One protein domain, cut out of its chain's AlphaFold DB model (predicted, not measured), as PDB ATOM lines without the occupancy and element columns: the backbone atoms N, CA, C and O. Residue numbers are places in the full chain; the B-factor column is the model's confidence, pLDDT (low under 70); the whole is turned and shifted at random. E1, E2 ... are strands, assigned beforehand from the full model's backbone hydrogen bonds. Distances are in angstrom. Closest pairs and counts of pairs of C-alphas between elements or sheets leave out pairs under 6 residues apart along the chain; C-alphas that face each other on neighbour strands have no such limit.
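Overview. This is residues 23 to 31, 39 to 86 and 99 to 111 of the 126 residues of an uncharacterized protein of Chryseobacterium sp. ERMR1:04 (UniProt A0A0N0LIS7). A strongly twisted wall of four strands has two long strands, E6 and E3, side by side in its middle and two short ones, E1 and E2, at its edges; a small hairpin of E4 and E5 stands off over one face, its nearest approach to the wall being at E1. Residues 61 to 70 lead from the far end of E3 back to this hairpin. The printed part has 70 residues with six named strands, E1 to E6 in number order along the chain, and no named helix; the class is all strand. The larger sheet has the order E1, E6, E3, E2, and both sheets are antiparallel. The whole is compact, with a radius of gyration of the C-alphas of 12.3 A and spans of 37 by 29 by 18 A.

Along the chain. E1, residues 23 to 27, begins with C-alpha 23 at (-39.540, 23.201, -1.125) and is 13.9 A long. E2 is residues 43 to 46, 9.9 A. E3, residues 50 to 60, is the longest strand by residues and measures 31.5 A, ending with C-alpha 60 at (-48.210, 20.800, 25.152). E4 is residues 71 to 75, 12.9 A, and E5 is residues 78 to 82, 12.4 A. E6, residues 99 to 108, measures 29.9 A and ends with C-alpha 108 at (-34.633, 21.007, -4.133).

Arrangement. In the four-stranded sheet, E1 and E2 are the edge strands. E1 and E6 are antiparallel at 154 degrees, with N 24 and O 106 within hydrogen-bond range at 2.9 A. The inner strands E6 and E3 are antiparallel at 160 degrees; N 55 and O 103 are 2.8 A apart, N 101 and O 57 2.9 A. E2 and E3 form a hairpin at 134 degrees, with N 44 and O 52 at 2.8 A. From edge to edge the strands' lines turn by 81 degrees. E4 and E5 form another hairpin, antiparallel at 159 degrees, with N 80 and O 73 at 2.8 A. The closest C-alphas of E1 and E4 are those of Phe 24 and Ile 72, 7.7 A apart. E5 is apart from E1, E2, E3 and E6, and E4 is apart from E2, E3 and E6.

Size, cuts and confidence. The two C-alphas farthest apart, those of Ala 60 and Asn 110, are 37.4 A from each other. Residues 32 to 38 are cut out, with 11.6 A between C-alphas 31 and 39; residues 87 to 98 are cut out, with 18.0 A between C-alphas 86 and 99. Of the links that are printed whole, E2 to E3 and E4 to E5 are tight, and E3 to E4, with 10 residues, is short. The mean pLDDT of the printed part is 81.4; residues 30 to 31 and 83 to 86 are under 70.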
ATOM      1  N   TYR A  23     -39.651  23.716  -2.478       89.12
ATOM      2  CA  TYR A  23     -39.540  23.201  -1.125       89.12
ATOM      3  C   TYR A  23     -40.900  22.815  -0.543       89.12
ATOM      4  O   TYR A  23     -41.936  23.294  -1.002       89.12
ATOM      5  N   PHE A  24     -40.900  21.979   0.494       87.31
ATOM      6  CA  PHE A  24     -42.098  21.642   1.266       87.31
ATOM      7  C   PHE A  24     -41.759  21.173   2.688       87.31
ATOM      8  O   PHE A  24     -40.596  20.987   3.052       87.31
ATOM      9  N   VAL A  25     -42.802  20.982   3.496       87.12
ATOM     10  CA  VAL A  25     -42.715  20.478   4.871       87.12
ATOM     11  C   VAL A  25     -43.457  19.168   4.979       87.12
ATOM     12  O   VAL A  25     -44.528  19.007   4.403       87.12
ATOM     13  N   ARG A  26     -42.909  18.241   5.759       87.38
ATOM     14  CA  ARG A  26     -43.621  17.024   6.138       87.38
ATOM     15  C   ARG A  26     -43.278  16.601   7.554       87.38
ATOM     16  O   ARG A  26     -42.244  16.986   8.103       87.38
ATOM     17  N   LYS A  27     -44.112  15.737   8.126       86.69
ATOM     18  CA  LYS A  27     -43.712  14.963   9.300       86.69
ATOM     19  C   LYS A  27     -42.481  14.131   8.938       86.69
ATOM     20  O   LYS A  27     -42.436  13.518   7.872       86.69
ATOM     21  N   SER A  28     -41.482  14.140   9.812       86.06
ATOM     22  CA  SER A  28     -40.266  13.372   9.585       86.06
ATOM     23  C   SER A  28     -40.590  11.884   9.570       86.06
ATOM     24  O   SER A  28     -41.296  11.383  10.448       86.06
ATOM     25  N   THR A  29     -40.056  11.181   8.576       79.94
ATOM     26  CA  THR A  29     -40.125   9.713   8.495       79.94
ATOM     27  C   THR A  29     -39.060   9.047   9.368       79.94
ATOM     28  O   THR A  29     -38.975   7.822   9.443       79.94
ATOM     29  N   TYR A  30     -38.220   9.844  10.036       69.69
ATOM     30  CA  TYR A  30     -37.223   9.346  10.966       69.69
ATOM     31  C   TYR A  30     -37.882   9.016  12.307       69.69
ATOM     32  O   TYR A  30     -38.234   9.901  13.083       69.69
ATOM     33  N   HIS A  31     -38.043   7.724  12.582       60.09
ATOM     34  CA  HIS A  31     -38.671   7.235  13.814       60.09
ATOM     35  C   HIS A  31     -37.662   6.825  14.896       60.09
ATOM     36  O   HIS A  31     -38.054   6.498  16.014       60.09
ATOM     37  N   ILE A  39     -29.253  14.547  13.965       77.12
ATOM     38  CA  ILE A  39     -30.063  14.924  12.799       77.12
ATOM     39  C   ILE A  39     -30.804  16.252  12.971       77.12
ATOM     40  O   ILE A  39     -31.065  16.931  11.981       77.12
ATOM     41  N   ASN A  40     -31.150  16.635  14.203       83.62
ATOM     42  CA  ASN A  40     -31.840  17.892  14.468       83.62
ATOM     43  C   ASN A  40     -30.905  19.060  14.160       83.62
ATOM     44  O   ASN A  40     -29.812  19.159  14.714       83.62
ATOM     45  N   GLY A  41     -31.349  19.963  13.296       82.94
ATOM     46  CA  GLY A  41     -30.578  21.153  12.972       82.94
ATOM     47  C   GLY A  41     -29.508  20.960  11.899       82.94
ATOM     48  O   GLY A  41     -28.701  21.864  11.692       82.94
ATOM     49  N   LYS A  42     -29.470  19.805  11.224       86.69
ATOM     50  CA  LYS A  42     -28.453  19.502  10.212       86.69
ATOM     51  C   LYS A  42     -29.080  19.202   8.861       86.69
ATOM     52  O   LYS A  42     -30.149  18.602   8.770       86.69
ATOM     53  N   TRP A  43     -28.371  19.604   7.813       88.69
ATOM     54  CA  TRP A  43     -28.713  19.252   6.445       88.69
ATOM     55  C   TRP A  43     -28.263  17.838   6.105       88.69
ATOM     56  O   TRP A  43     -27.155  17.425   6.448       88.69
ATOM     57  N   ARG A  44     -29.099  17.135   5.349       88.50
ATOM     58  CA  ARG A  44     -28.799  15.833   4.769       88.50
ATOM     59  C   ARG A  44     -29.042  15.870   3.274       88.50
ATOM     60  O   ARG A  44     -30.132  16.223   2.834       88.50
ATOM     61  N   GLU A  45     -28.036  15.467   2.516       90.19
ATOM     62  CA  GLU A  45     -28.134  15.315   1.069       90.19
ATOM     63  C   GLU A  45     -28.662  13.914   0.732       90.19
ATOM     64  O   GLU A  45     -28.170  12.915   1.256       90.19
ATOM     65  N   LEU A  46     -29.677  13.833  -0.129       84.62
ATOM     66  CA  LEU A  46     -30.197  12.584  -0.681       84.62
ATOM     67  C   LEU A  46     -29.919  12.501  -2.189       84.62
ATOM     68  O   LEU A  46     -29.698  13.512  -2.857       84.62
ATOM     69  N   LYS A  47     -29.961  11.277  -2.732       75.88
ATOM     70  CA  LYS A  47     -29.568  10.974  -4.121       75.88
ATOM     71  C   LYS A  47     -30.443  11.640  -5.203       75.88
ATOM     72  O   LYS A  47     -29.953  11.818  -6.307       75.88
ATOM     73  N   ASN A  48     -31.674  12.056  -4.886       76.81
ATOM     74  CA  ASN A  48     -32.651  12.592  -5.850       76.81
ATOM     75  C   ASN A  48     -32.823  14.113  -5.712       76.81
ATOM     76  O   ASN A  48     -33.929  14.591  -5.465       76.81
ATOM     77  N   ASP A  49     -31.717  14.856  -5.733       80.44
ATOM     78  CA  ASP A  49     -31.705  16.326  -5.629       80.44
ATOM     79  C   ASP A  49     -32.516  16.884  -4.465       80.44
ATOM     80  O   ASP A  49     -33.097  17.962  -4.513       80.44
ATOM     81  N   THR A  50     -32.527  16.123  -3.378       86.06
ATOM     82  CA  THR A  50     -33.324  16.423  -2.205       86.06
ATOM     83  C   THR A  50     -32.397  16.713  -1.042       86.06
ATOM     84  O   THR A  50     -31.523  15.915  -0.705       86.06
ATOM     85  N   LEU A  51     -32.616  17.856  -0.408       88.94
ATOM     86  CA  LEU A  51     -31.960  18.256   0.826       88.94
ATOM     87  C   LEU A  51     -32.986  18.218   1.948       88.94
ATOM     88  O   LEU A  51     -34.068  18.783   1.812       88.94
ATOM     89  N   ILE A  52     -32.648  17.565   3.056       90.00
ATOM     90  CA  ILE A  52     -33.520  17.487   4.228       90.00
ATOM     91  C   ILE A  52     -32.871  18.210   5.397       90.00
ATOM     92  O   ILE A  52     -31.757  17.870   5.793       90.00
ATOM     93  N   TYR A  53     -33.592  19.163   5.976       88.25
ATOM     94  CA  TYR A  53     -33.292  19.726   7.286       88.25
ATOM     95  C   TYR A  53     -34.362  19.284   8.277       88.25
ATOM     96  O   TYR A  53     -35.526  19.664   8.157       88.25
ATOM     97  N   THR A  54     -33.978  18.485   9.268       87.00
ATOM     98  CA  THR A  54     -34.919  17.983  10.272       87.00
ATOM     99  C   THR A  54     -34.896  18.872  11.508       87.00
ATOM    100  O   THR A  54     -33.829  19.256  11.995       87.00
ATOM    101  N   THR A  55     -36.069  19.177  12.062       84.94
ATOM    102  CA  THR A  55     -36.162  19.852  13.353       84.94
ATOM    103  C   THR A  55     -37.206  19.249  14.287       84.94
ATOM    104  O   THR A  55     -38.257  18.784  13.852       84.94
ATOM    105  N   TYR A  56     -36.893  19.236  15.583       83.00
ATOM    106  CA  TYR A  56     -37.770  18.729  16.636       83.00
ATOM    107  C   TYR A  56     -38.531  19.859  17.339       83.00
ATOM    108  O   TYR A  56     -37.952  20.899  17.673       83.00
ATOM    109  N   PHE A  57     -39.817  19.624  17.590       80.25
ATOM    110  CA  PHE A  57     -40.700  20.459  18.400       80.25
ATOM    111  C   PHE A  57     -41.197  19.664  19.597       80.25
ATOM    112  O   PHE A  57     -41.546  18.491  19.461       80.25
ATOM    113  N   LYS A  58     -41.258  20.322  20.754       79.12
ATOM    114  CA  LYS A  58     -41.758  19.778  22.016       79.12
ATOM    115  C   LYS A  58     -42.594  20.847  22.708       79.12
ATOM    116  O   LYS A  58     -42.190  22.006  22.717       79.12
ATOM    117  N   GLY A  59     -43.723  20.459  23.285       77.50
ATOM    118  CA  GLY A  59     -44.664  21.379  23.921       77.50
ATOM    119  C   GLY A  59     -45.880  20.648  24.479       77.50
ATOM    120  O   GLY A  59     -45.893  19.415  24.533       77.50
ATOM    121  N   ALA A  60     -46.905  21.398  24.889       77.19
ATOM    122  CA  ALA A  60     -48.210  20.800  25.152       77.19
ATOM    123  C   ALA A  60     -48.801  20.268  23.840       77.19
ATOM    124  O   ALA A  60     -48.477  20.778  22.768       77.19
ATOM    125  N   ALA A  61     -49.692  19.278  23.909       75.81
ATOM    126  CA  ALA A  61     -50.341  18.716  22.719       75.81
ATOM    127  C   ALA A  61     -50.976  19.792  21.817       75.81
ATOM    128  O   ALA A  61     -50.836  19.727  20.600       75.81
ATOM    129  N   CYS A  62     -51.569  20.822  22.423       74.88
ATOM    130  CA  CYS A  62     -52.181  21.952  21.721       74.88
ATOM    131  C   CYS A  62     -51.177  22.924  21.080       74.88
ATOM    132  O   CYS A  62     -51.550  23.690  20.197       74.88
ATOM    133  N   ASP A  63     -49.917  22.903  21.520       73.25
ATOM    134  CA  ASP A  63     -48.857  23.795  21.038       73.25
ATOM    135  C   ASP A  63     -47.956  23.102  20.001       73.25
ATOM    136  O   ASP A  63     -46.996  23.694  19.501       73.25
ATOM    137  N   ILE A  64     -48.220  21.828  19.685       79.19
ATOM    138  CA  ILE A  64     -47.463  21.105  18.670       79.19
ATOM    139  C   ILE A  64     -47.953  21.505  17.277       79.19
ATOM    140  O   ILE A  64     -49.128  21.319  16.958       79.19
ATOM    141  N   PRO A  65     -47.061  22.008  16.405       74.19
ATOM    142  CA  PRO A  65     -47.455  22.367  15.056       74.19
ATOM    143  C   PRO A  65     -47.822  21.123  14.246       74.19
ATOM    144  O   PRO A  65     -47.120  20.108  14.272       74.19
ATOM    145  N   ASN A  66     -48.886  21.229  13.453       77.75
ATOM    146  CA  ASN A  66     -49.149  20.266  12.394       77.75
ATOM    147  C   ASN A  66     -48.224  20.577  11.207       77.75
ATOM    148  O   ASN A  66     -48.362  21.627  10.580       77.75
ATOM    149  N   ALA A  67     -47.308  19.654  10.896       79.81
ATOM    150  CA  ALA A  67     -46.317  19.798   9.828       79.81
ATOM    151  C   ALA A  67     -46.929  20.173   8.466       79.81
ATOM    152  O   ALA A  67     -46.346  20.971   7.742       79.81
ATOM    153  N   GLU A  68     -48.113  19.652   8.140       73.75
ATOM    154  CA  GLU A  68     -48.807  19.908   6.868       73.75
ATOM    155  C   GLU A  68     -49.413  21.316   6.798       73.75
ATOM    156  O   GLU A  68     -49.625  21.854   5.715       73.75
ATOM    157  N   LYS A  69     -49.673  21.937   7.955       75.88
ATOM    158  CA  LYS A  69     -50.202  23.306   8.072       75.88
ATOM    159  C   LYS A  69     -49.105  24.342   8.335       75.88
ATOM    160  O   LYS A  69     -49.403  25.529   8.476       75.88
ATOM    161  N   MET A  70     -47.844  23.916   8.439       78.12
ATOM    162  CA  MET A  70     -46.723  24.824   8.661       78.12
ATOM    163  C   MET A  70     -46.460  25.653   7.410       78.12
ATOM    164  O   MET A  70     -46.276  25.121   6.317       78.12
ATOM    165  N   ASN A  71     -46.378  26.969   7.586       79.81
ATOM    166  CA  ASN A  71     -46.026  27.865   6.501       79.81
ATOM    167  C   ASN A  71     -44.515  28.117   6.524       79.81
ATOM    168  O   ASN A  71     -43.944  28.478   7.560       79.81
ATOM    169  N   ILE A  72     -43.869  27.939   5.375       81.56
ATOM    170  CA  ILE A  72     -42.458  28.253   5.187       81.56
ATOM    171  C   ILE A  72     -42.303  29.264   4.074       81.56
ATOM    172  O   ILE A  72     -42.884  29.144   2.996       81.56
ATOM    173  N   LYS A  73     -41.429  30.228   4.335       86.06
ATOM    174  CA  LYS A  73     -40.935  31.150   3.324       86.06
ATOM    175  C   LYS A  73     -39.420  31.218   3.376       86.06
ATOM    176  O   LYS A  73     -38.836  31.229   4.460       86.06
ATOM    177  N   ILE A  74     -38.804  31.312   2.209       85.44
ATOM    178  CA  ILE A  74     -37.394  31.664   2.074       85.44
ATOM    179  C   ILE A  74     -37.348  33.139   1.691       85.44
ATOM    180  O   ILE A  74     -37.973  33.551   0.717       85.44
ATOM    181  N   VAL A  75     -36.656  33.947   2.488       85.38
ATOM    182  CA  VAL A  75     -36.423  35.366   2.205       85.38
ATOM    183  C   VAL A  75     -34.920  35.575   2.214       85.38
ATOM    184  O   VAL A  75     -34.289  35.439   3.262       85.38
ATOM    185  N   ASN A  76     -34.352  35.888   1.049       86.69
ATOM    186  CA  ASN A  76     -32.906  35.952   0.831       86.69
ATOM    187  C   ASN A  76     -32.219  34.638   1.253       86.69
ATOM    188  O   ASN A  76     -32.565  33.565   0.766       86.69
ATOM    189  N   ASP A  77     -31.272  34.720   2.186       85.50
ATOM    190  CA  ASP A  77     -30.540  33.605   2.778       85.50
ATOM    191  C   ASP A  77     -31.230  33.041   4.035       85.50
ATOM    192  O   ASP A  77     -30.601  32.320   4.801       85.50
ATOM    193  N   THR A  78     -32.496  33.375   4.306       84.88
ATOM    194  CA  THR A  78     -33.168  32.976   5.549       84.88
ATOM    195  C   THR A  78     -34.408  32.127   5.286       84.88
ATOM    196  O   THR A  78     -35.391  32.596   4.712       84.88
ATOM    197  N   ILE A  79     -34.404  30.894   5.796       85.44
ATOM    198  CA  ILE A  79     -35.588  30.036   5.876       85.44
ATOM    199  C   ILE A  79     -36.358  30.421   7.137       85.44
ATOM    200  O   ILE A  79     -35.867  30.288   8.263       85.44
ATOM    201  N   ILE A  80     -37.578  30.904   6.947       84.50
ATOM    202  CA  ILE A  80     -38.464  31.327   8.020       84.50
ATOM    203  C   ILE A  80     -39.547  30.272   8.186       84.50
ATOM    204  O   ILE A  80     -40.412  30.107   7.324       84.50
ATOM    205  N   PHE A  81     -39.521  29.614   9.337       79.44
ATOM    206  CA  PHE A  81     -40.583  28.715   9.751       79.44
ATOM    207  C   PHE A  81     -41.634  29.505  10.529       79.44
ATOM    208  O   PHE A  81     -41.348  30.049  11.602       79.44
ATOM    209  N   ASN A  82     -42.849  29.562   9.987       76.50
ATOM    210  CA  ASN A  82     -44.026  30.032  10.698       76.50
ATOM    211  C   ASN A  82     -44.877  28.818  11.080       76.50
ATOM    212  O   ASN A  82     -45.565  28.224  10.251       76.50
ATOM    213  N   PHE A  83     -44.824  28.463  12.360       67.38
ATOM    214  CA  PHE A  83     -45.447  27.253  12.892       67.38
ATOM    215  C   PHE A  83     -46.974  27.307  12.958       67.38
ATOM    216  O   PHE A  83     -47.585  26.336  13.386       67.38
ATOM    217  N   GLY A  84     -47.600  28.422  12.565       57.19
ATOM    218  CA  GLY A  84     -49.058  28.527  12.532       57.19
ATOM    219  C   GLY A  84     -49.720  28.443  13.910       57.19
ATOM    220  O   GLY A  84     -50.943  28.411  13.977       57.19
ATOM    221  N   LEU A  85     -48.940  28.493  15.002       56.56
ATOM    222  CA  LEU A  85     -49.410  28.458  16.398       56.56
ATOM    223  C   LEU A  85     -50.335  29.634  16.764       56.56
ATOM    224  O   LEU A  85     -50.840  29.718  17.875       56.56
ATOM    225  N   SER A  86     -50.582  30.549  15.824       48.22
ATOM    226  CA  SER A  86     -51.352  31.779  16.002       48.22
ATOM    227  C   SER A  86     -52.841  31.585  16.280       48.22
ATOM    228  O   SER A  86     -53.546  32.573  16.458       48.22
ATOM    229  N   ALA A  99     -46.165  16.557  24.332       78.38
ATOM    230  CA  ALA A  99     -46.141  16.065  22.969       78.38
ATOM    231  C   ALA A  99     -44.860  16.531  22.269       78.38
ATOM    232  O   ALA A  99     -44.179  17.468  22.699       78.38
ATOM    233  N   GLY A 100     -44.515  15.854  21.179       81.25
ATOM    234  CA  GLY A 100     -43.416  16.269  20.328       81.25
ATOM    235  C   GLY A 100     -43.539  15.706  18.924       81.25
ATOM    236  O   GLY A 100     -44.110  14.639  18.710       81.25
ATOM    237  N   ILE A 101     -42.993  16.438  17.959       82.56
ATOM    238  CA  ILE A 101     -42.995  16.065  16.547       82.56
ATOM    239  C   ILE A 101     -41.640  16.395  15.929       82.56
ATOM    240  O   ILE A 101     -41.021  17.410  16.249       82.56
ATOM    241  N   MET A 102     -41.176  15.528  15.035       86.25
ATOM    242  CA  MET A 102     -40.065  15.829  14.139       86.25
ATOM    243  C   MET A 102     -40.625  16.221  12.782       86.25
ATOM    244  O   MET A 102     -41.529  15.568  12.258       86.25
ATOM    245  N   VAL A 103     -40.079  17.288  12.221       86.88
ATOM    246  CA  VAL A 103     -40.513  17.870  10.958       86.88
ATOM    247  C   VAL A 103     -39.318  17.938  10.029       86.88
ATOM    248  O   VAL A 103     -38.256  18.420  10.424       86.88
ATOM    249  N   ASP A 104     -39.502  17.471   8.801       89.06
ATOM    250  CA  ASP A 104     -38.523  17.614   7.736       89.06
ATOM    251  C   ASP A 104     -38.890  18.820   6.877       89.06
ATOM    252  O   ASP A 104     -40.008  18.924   6.365       89.06
ATOM    253  N   PHE A 105     -37.919  19.702   6.683       89.50
ATOM    254  CA  PHE A 105     -37.925  20.664   5.602       89.50
ATOM    255  C   PHE A 105     -37.190  20.075   4.408       89.50
ATOM    256  O   PHE A 105     -36.021  19.704   4.521       89.50
ATOM    257  N   VAL A 106     -37.892  19.973   3.286       89.88
ATOM    258  CA  VAL A 106     -37.396  19.342   2.071       89.88
ATOM    259  C   VAL A 106     -37.169  20.418   1.023       89.88
ATOM    260  O   VAL A 106     -38.097  21.142   0.677       89.88
ATOM    261  N   LEU A 107     -35.938  20.522   0.534       91.69
ATOM    262  CA  LEU A 107     -35.514  21.464  -0.499       91.69
ATOM    263  C   LEU A 107     -35.068  20.730  -1.752       91.69
ATOM    264  O   LEU A 107     -34.474  19.650  -1.679       91.69
ATOM    265  N   ASN A 108     -35.261  21.389  -2.886       90.94
ATOM    266  CA  ASN A 108     -34.633  21.007  -4.133       90.94
ATOM    267  C   ASN A 108     -33.178  21.509  -4.198       90.94
ATOM    268  O   ASN A 108     -32.915  22.712  -4.243       90.94
ATOM    269  N   LYS A 109     -32.220  20.583  -4.228       88.81
ATOM    270  CA  LYS A 109     -30.778  20.858  -4.276       88.81
ATOM    271  C   LYS A 109     -30.370  21.658  -5.513       88.81
ATOM    272  O   LYS A 109     -29.478  22.495  -5.413       88.81
ATOM    273  N   ASN A 110     -31.024  21.428  -6.650       89.31
ATOM    274  CA  ASN A 110     -30.682  22.075  -7.917       89.31
ATOM    275  C   ASN A 110     -31.089  23.552  -7.924       89.31
ATOM    276  O   ASN A 110     -30.349  24.397  -8.423       89.31
ATOM    277  N   LYS A 111     -32.234  23.879  -7.310       88.38
ATOM    278  CA  LYS A 111     -32.703  25.267  -7.153       88.38
ATOM    279  C   LYS A 111     -31.978  26.021  -6.042       88.38
ATOM    280  O   LYS A 111     -31.872  27.244  -6.099       88.38
TER     281      LYS A 111